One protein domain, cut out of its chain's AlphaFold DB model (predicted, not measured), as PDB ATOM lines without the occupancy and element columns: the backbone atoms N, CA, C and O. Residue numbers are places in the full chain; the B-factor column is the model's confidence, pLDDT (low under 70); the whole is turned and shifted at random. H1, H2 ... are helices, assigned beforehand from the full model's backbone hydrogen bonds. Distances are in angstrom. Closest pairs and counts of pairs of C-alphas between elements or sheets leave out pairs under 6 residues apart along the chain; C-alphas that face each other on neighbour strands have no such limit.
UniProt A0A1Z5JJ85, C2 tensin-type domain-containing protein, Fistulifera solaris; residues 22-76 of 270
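This is residues 22 to 76 of the 270 residues of the protein "C2 tensin-type domain-containing protein" of Fistulifera solaris (UniProt A0A1Z5JJ85). Two helices, H1 and H2, pack on each other at a slant, and a short third helix, H3, packs on H2, which is in the middle of the three. The printed part has 55 residues, with three named helices in the order H1, H2, H3 and no named strand: the class is all helix. It is compact, with a radius of gyration of the C-alphas of 10.7 A, and spans 30 by 24 by 22 A.

H1, residues 30 to 42, touches H2, residues 49 to 60, the closest C-alphas being those of Ala 37 and Gly 52, 4.1 A apart. They run opposite ways at a steep tilt of 56 degrees. H2 and H3, residues 68 to 73, form a helical hairpin, opposite ways at a steep tilt of 43 degrees; their closest C-alphas, of Leu 54 and Pro 68, are 5.6 A apart. H1 and H3 are apart. In H1, H2 and H3 every O i to N i+4 pair is within hydrogen-bond range.

H1 begins at C-alpha 30 (234.132, 181.096, 173.329) and is 18.1 A long; H2 is 16.6 A. H3, 8.7 A, ends at C-alpha 73 (233.387, 168.515, 168.940).

The C-alphas farthest apart, of Thr 43 and Glu 65, are 30.1 A apart. The printed part has no cut, both links are short, and no printed residue is under 70 in pLDDT.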
ATOM      1  N   VAL A  22     224.902 194.265 174.583       88.12
ATOM      2  CA  VAL A  22     226.275 194.103 174.091       88.12
ATOM      3  C   VAL A  22     227.024 193.170 175.035       88.12
ATOM      4  O   VAL A  22     227.178 193.470 176.216       88.12
ATOM      5  N   ILE A  23     227.492 192.034 174.515       90.25
ATOM      6  CA  ILE A  23     228.264 191.040 175.272       90.25
ATOM      7  C   ILE A  23     229.705 191.059 174.771       90.25
ATOM      8  O   ILE A  23     229.966 190.814 173.592       90.25
ATOM      9  N   TYR A  24     230.651 191.300 175.676       89.69
ATOM     10  CA  TYR A  24     232.069 191.401 175.352       89.69
ATOM     11  C   TYR A  24     232.918 190.452 176.201       89.69
ATOM     12  O   TYR A  24     232.742 190.331 177.410       89.69
ATOM     13  N   CYS A  25     233.894 189.816 175.556       90.56
ATOM     14  CA  CYS A  25     235.058 189.236 176.214       90.56
ATOM     15  C   CYS A  25     236.308 189.555 175.369       90.56
ATOM     16  O   CYS A  25     236.155 189.785 174.169       90.56
ATOM     17  N   PRO A  26     237.532 189.530 175.932       88.25
ATOM     18  CA  PRO A  26     238.762 189.972 175.260       88.25
ATOM     19  C   PRO A  26     238.985 189.501 173.814       88.25
ATOM     20  O   PRO A  26     239.545 190.245 173.019       88.25
ATOM     21  N   ASN A  27     238.557 188.286 173.449       84.31
ATOM     22  CA  ASN A  27     238.645 187.797 172.067       84.31
ATOM     23  C   ASN A  27     237.285 187.663 171.362       84.31
ATOM     24  O   ASN A  27     237.254 187.332 170.181       84.31
ATOM     25  N   GLY A  28     236.170 187.889 172.061       83.88
ATOM     26  CA  GLY A  28     234.815 187.777 171.518       83.88
ATOM     27  C   GLY A  28     234.447 186.389 170.979       83.88
ATOM     28  O   GLY A  28     233.549 186.299 170.147       83.88
ATOM     29  N   LYS A  29     235.163 185.330 171.389       86.06
ATOM     30  CA  LYS A  29     234.967 183.953 170.901       86.06
ATOM     31  C   LYS A  29     234.178 183.138 171.923       86.06
ATOM     32  O   LYS A  29     233.022 183.439 172.192       86.06
ATOM     33  N   THR A  30     234.801 182.134 172.536       88.06
ATOM     34  CA  THR A  30     234.132 181.096 173.329       88.06
ATOM     35  C   THR A  30     233.252 181.636 174.457       88.06
ATOM     36  O   THR A  30     232.113 181.206 174.581       88.06
ATOM     37  N   ARG A  31     233.727 182.597 175.263       91.56
ATOM     38  CA  ARG A  31     232.938 183.137 176.393       91.56
ATOM     39  C   ARG A  31     231.707 183.915 175.924       91.56
ATOM     40  O   ARG A  31     230.622 183.716 176.458       91.56
ATOM     41  N   THR A  32     231.868 184.748 174.895       93.88
ATOM     42  CA  THR A  32     230.748 185.466 174.265       93.88
ATOM     43  C   THR A  32     229.751 184.485 173.647       93.88
ATOM     44  O   THR A  32     228.552 184.617 173.875       93.88
ATOM     45  N   ALA A  33     230.247 183.466 172.942       94.19
ATOM     46  CA  ALA A  33     229.430 182.421 172.337       94.19
ATOM     47  C   ALA A  33     228.587 181.667 173.375       94.19
ATOM     48  O   ALA A  33     227.398 181.470 173.161       94.19
ATOM     49  N   ILE A  34     229.176 181.291 174.517       95.94
ATOM     50  CA  ILE A  34     228.470 180.616 175.618       95.94
ATOM     51  C   ILE A  34     227.343 181.498 176.170       95.94
ATOM     52  O   ILE A  34     226.218 181.030 176.315       95.94
ATOM     53  N   ALA A  35     227.619 182.776 176.446       96.44
ATOM     54  CA  ALA A  35     226.612 183.691 176.982       96.44
ATOM     55  C   ALA A  35     225.428 183.880 176.016       96.44
ATOM     56  O   ALA A  35     224.269 183.825 176.432       96.44
ATOM     57  N   ILE A  36     225.711 184.047 174.720       96.00
ATOM     58  CA  ILE A  36     224.681 184.178 173.681       96.00
ATOM     59  C   ILE A  36     223.893 182.876 173.529       96.00
ATOM     60  O   ILE A  36     222.667 182.912 173.493       96.00
ATOM     61  N   ALA A  37     224.568 181.728 173.514       97.44
ATOM     62  CA  ALA A  37     223.933 180.417 173.448       97.44
ATOM     63  C   ALA A  37     222.926 180.202 174.590       97.44
ATOM     64  O   ALA A  37     221.776 179.826 174.348       97.44
ATOM     65  N   CYS A  38     223.323 180.522 175.826       97.88
ATOM     66  CA  CYS A  38     222.438 180.471 176.987       97.88
ATOM     67  C   CYS A  38     221.244 181.419 176.848       97.88
ATOM     68  O   CYS A  38     220.125 181.046 177.195       97.88
ATOM     69  N   TYR A  39     221.452 182.629 176.322       96.44
ATOM     70  CA  TYR A  39     220.369 183.584 176.093       96.44
ATOM     71  C   TYR A  39     219.365 183.089 175.040       96.44
ATOM     72  O   TYR A  39     218.154 183.152 175.261       96.44
ATOM     73  N   LEU A  40     219.844 182.543 173.920       96.44
ATOM     74  CA  LEU A  40     218.990 181.964 172.878       96.44
ATOM     75  C   LEU A  40     218.176 180.788 173.427       96.44
ATOM     76  O   LEU A  40     216.970 180.709 173.192       96.44
ATOM     77  N   LYS A  41     218.801 179.920 174.233       97.38
ATOM     78  CA  LYS A  41     218.109 178.826 174.922       97.38
ATOM     79  C   LYS A  41     217.063 179.344 175.912       97.38
ATOM     80  O   LYS A  41     215.935 178.858 175.930       97.38
ATOM     81  N   PHE A  42     217.425 180.329 176.732       96.38
ATOM     82  CA  PHE A  42     216.542 180.927 177.735       96.38
ATOM     83  C   PHE A  42     215.312 181.599 177.107       96.38
ATOM     84  O   PHE A  42     214.213 181.501 177.645       96.38
ATOM     85  N   THR A  43     215.488 182.244 175.951       94.88
ATOM     86  CA  THR A  43     214.408 182.903 175.197       94.88
ATOM     87  C   THR A  43     213.629 181.959 174.277       94.88
ATOM     88  O   THR A  43     212.702 182.401 173.603       94.88
ATOM     89  N   GLY A  44     213.965 180.665 174.259       95.19
ATOM     90  CA  GLY A  44     213.267 179.656 173.459       95.19
ATOM     91  C   GLY A  44     213.528 179.746 171.954       95.19
ATOM     92  O   GLY A  44     212.747 179.206 171.179       95.19
ATOM     93  N   GLN A  45     214.602 180.419 171.532       96.38
ATOM     94  CA  GLN A  45     215.000 180.499 170.120       96.38
ATOM     95  C   GLN A  45     215.702 179.226 169.632       96.38
ATOM     96  O   GLN A  45     215.771 178.989 168.431       96.38
ATOM     97  N   VAL A  46     216.221 178.413 170.558       97.50
ATOM     98  CA  VAL A  46     216.852 177.118 170.273       97.50
ATOM     99  C   VAL A  46     216.445 176.053 171.290       97.50
ATOM    100  O   VAL A  46     216.181 176.352 172.461       97.50
ATOM    101  N   ASP A  47     216.454 174.792 170.852       96.44
ATOM    102  CA  ASP A  47     216.084 173.641 171.678       96.44
ATOM    103  C   ASP A  47     217.185 173.218 172.648       96.44
ATOM    104  O   ASP A  47     216.877 172.784 173.762       96.44
ATOM    105  N   LYS A  48     218.460 173.350 172.279       97.75
ATOM    106  CA  LYS A  48     219.602 173.083 173.163       97.75
ATOM    107  C   LYS A  48     220.551 174.268 173.188       97.75
ATOM    108  O   LYS A  48     220.712 174.974 172.195       97.75
ATOM    109  N   THR A  49     221.236 174.456 174.312       98.06
ATOM    110  CA  THR A  49     222.270 175.495 174.433       98.06
ATOM    111  C   THR A  49     223.379 175.287 173.395       98.06
ATOM    112  O   THR A  49     223.859 176.247 172.806       98.06
ATOM    113  N   GLU A  50     223.739 174.036 173.094       97.06
ATOM    114  CA  GLU A  50     224.728 173.723 172.054       97.06
ATOM    115  C   GLU A  50     224.323 174.240 170.660       97.06
ATOM    116  O   GLU A  50     225.174 174.753 169.935       97.06
ATOM    117  N   ASP A  51     223.033 174.207 170.313       96.81
ATOM    118  CA  ASP A  51     222.542 174.713 169.025       96.81
ATOM    119  C   ASP A  51     222.733 176.235 168.932       96.81
ATOM    120  O   ASP A  51     223.208 176.755 167.925       96.81
ATOM    121  N   GLY A  52     222.453 176.959 170.021       96.94
ATOM    122  CA  GLY A  52     222.711 178.400 170.107       96.94
ATOM    123  C   GLY A  52     224.197 178.745 169.980       96.94
ATOM    124  O   GLY A  52     224.554 179.770 169.398       96.94
ATOM    125  N   PHE A  53     225.077 177.874 170.480       96.25
ATOM    126  CA  PHE A  53     226.522 178.030 170.328       96.25
ATOM    127  C   PHE A  53     226.961 177.840 168.870       96.25
ATOM    128  O   PHE A  53     227.743 178.645 168.363       96.25
ATOM    129  N   LEU A  54     226.437 176.821 168.180       94.81
ATOM    130  CA  LEU A  54     226.701 176.584 166.756       94.81
ATOM    131  C   LEU A  54     226.227 177.757 165.888       94.81
ATOM    132  O   LEU A  54     227.013 178.267 165.090       94.81
ATOM    133  N   LEU A  55     225.002 178.245 166.113       94.69
ATOM    134  CA  LEU A  55     224.454 179.411 165.409       94.69
ATOM    135  C   LEU A  55     225.326 180.659 165.595       94.69
ATOM    136  O   LEU A  55     225.574 181.400 164.643       94.69
ATOM    137  N   PHE A  56     225.832 180.893 166.811       94.38
ATOM    138  CA  PHE A  56     226.748 182.008 167.049       94.38
ATOM    139  C   PHE A  56     228.040 181.873 166.234       94.38
ATOM    140  O   PHE A  56     228.519 182.863 165.681       94.38
ATOM    141  N   LEU A  57     228.622 180.671 166.153       91.69
ATOM    142  CA  LEU A  57     229.851 180.448 165.388       91.69
ATOM    143  C   LEU A  57     229.652 180.700 163.891       91.69
ATOM    144  O   LEU A  57     230.505 181.347 163.283       91.69
ATOM    145  N   GLU A  58     228.529 180.251 163.329       91.25
ATOM    146  CA  GLU A  58     228.160 180.496 161.927       91.25
ATOM    147  C   GLU A  58     228.089 181.991 161.610       91.25
ATOM    148  O   GLU A  58     228.597 182.439 160.584       91.25
ATOM    149  N   GLN A  59     227.513 182.782 162.515       90.75
ATOM    150  CA  GLN A  59     227.360 184.223 162.319       90.75
ATOM    151  C   GLN A  59     228.650 185.006 162.584       90.75
ATOM    152  O   GLN A  59     228.938 185.993 161.908       90.75
ATOM    153  N   ARG A  60     229.429 184.608 163.596       87.06
ATOM    154  CA  ARG A  60     230.603 185.367 164.043       87.06
ATOM    155  C   ARG A  60     231.837 185.114 163.181       87.06
ATOM    156  O   ARG A  60     232.688 186.006 163.090       87.06
ATOM    157  N   CYS A  61     231.951 183.914 162.614       82.88
ATOM    158  CA  CYS A  61     233.105 183.448 161.852       82.88
ATOM    159  C   CYS A  61     232.674 182.724 160.556       82.88
ATOM    160  O   CYS A  61     233.007 181.547 160.399       82.88
ATOM    161  N   PRO A  62     231.968 183.401 159.629       82.00
ATOM    162  CA  PRO A  62     231.438 182.768 158.416       82.00
ATOM    163  C   PRO A  62     232.538 182.205 157.501       82.00
ATOM    164  O   PRO A  62     232.335 181.178 156.863       82.00
ATOM    165  N   ASP A  63     233.721 182.824 157.502       85.44
ATOM    166  CA  ASP A  63     234.866 182.430 156.669       85.44
ATOM    167  C   ASP A  63     235.837 181.466 157.381       85.44
ATOM    168  O   ASP A  63     236.986 181.300 156.973       85.44
ATOM    169  N   SER A  64     235.423 180.862 158.499       84.94
ATOM    170  CA  SER A  64     236.252 179.891 159.219       84.94
ATOM    171  C   SER A  64     236.476 178.631 158.380       84.94
ATOM    172  O   SER A  64     235.521 177.969 157.982       84.94
ATOM    173  N   GLU A  65     237.738 178.227 158.206       86.81
ATOM    174  CA  GLU A  65     238.097 176.945 157.576       86.81
ATOM    175  C   GLU A  65     237.541 175.735 158.348       86.81
ATOM    176  O   GLU A  65     237.283 174.672 157.782       86.81
ATOM    177  N   LEU A  66     237.348 175.892 159.662       86.81
ATOM    178  CA  LEU A  66     236.743 174.878 160.513       86.81
ATOM    179  C   LEU A  66     235.232 175.069 160.569       86.81
ATOM    180  O   LEU A  66     234.753 176.131 160.973       86.81
ATOM    181  N   SER A  67     234.491 174.003 160.266       89.12
ATOM    182  CA  SER A  67     233.038 174.004 160.425       89.12
ATOM    183  C   SER A  67     232.630 174.147 161.903       89.12
ATOM    184  O   SER A  67     233.308 173.598 162.784       89.12
ATOM    185  N   PRO A  68     231.492 174.803 162.206       88.06
ATOM    186  CA  PRO A  68     230.961 174.930 163.567       88.06
ATOM    187  C   PRO A  68     230.869 173.592 164.311       88.06
ATOM    188  O   PRO A  68     231.273 173.489 165.469       88.06
ATOM    189  N   ALA A  69     230.433 172.533 163.623       88.81
ATOM    190  CA  ALA A  69     230.355 171.185 164.182       88.81
ATOM    191  C   ALA A  69     231.728 170.635 164.612       88.81
ATOM    192  O   ALA A  69     231.833 169.927 165.616       88.81
ATOM    193  N   THR A  70     232.796 170.967 163.882       90.81
ATOM    194  CA  THR A  70     234.168 170.586 164.250       90.81
ATOM    195  C   THR A  70     234.619 171.328 165.506       90.81
ATOM    196  O   THR A  70     235.201 170.724 166.407       90.81
ATOM    197  N   VAL A  71     234.291 172.621 165.611       88.62
ATOM    198  CA  VAL A  71     234.582 173.429 166.805       88.62
ATOM    199  C   VAL A  71     233.819 172.907 168.026       88.62
ATOM    200  O   VAL A  71     234.417 172.757 169.089       88.62
ATOM    201  N   ALA A  72     232.536 172.564 167.876       88.19
ATOM    202  CA  ALA A  72     231.719 171.997 168.951       88.19
ATOM    203  C   ALA A  72     232.274 170.659 169.463       88.19
ATOM    204  O   ALA A  72     232.414 170.465 170.672       88.19
ATOM    205  N   LYS A  73     232.706 169.766 168.561       88.81
ATOM    206  CA  LYS A  73     233.387 168.515 168.940       88.81
ATOM    207  C   LYS A  73     234.687 168.756 169.711       88.81
ATOM    208  O   LYS A  73     235.034 167.963 170.581       88.81
ATOM    209  N   ALA A  74     235.388 169.848 169.413       89.69
ATOM    210  CA  ALA A  74     236.635 170.224 170.072       89.69
ATOM    211  C   ALA A  74     236.444 170.983 171.400       89.69
ATOM    212  O   ALA A  74     237.447 171.352 172.023       89.69
ATOM    213  N   LEU A  75     235.201 171.235 171.834       92.62
ATOM    214  CA  LEU A  75     234.931 171.895 173.110       92.62
ATOM    215  C   LEU A  75     235.523 171.104 174.286       92.62
ATOM    216  O   LEU A  75     235.565 169.872 174.250       92.62
ATOM    217  N   PRO A  76     235.943 171.781 175.364       94.44
ATOM    218  CA  PRO A  76     236.243 171.110 176.620       94.44
ATOM    219  C   PRO A  76     235.002 170.390 177.181       94.44
ATOM    220  O   PRO A  76     233.858 170.807 176.960       94.44
TER     221      PRO A  76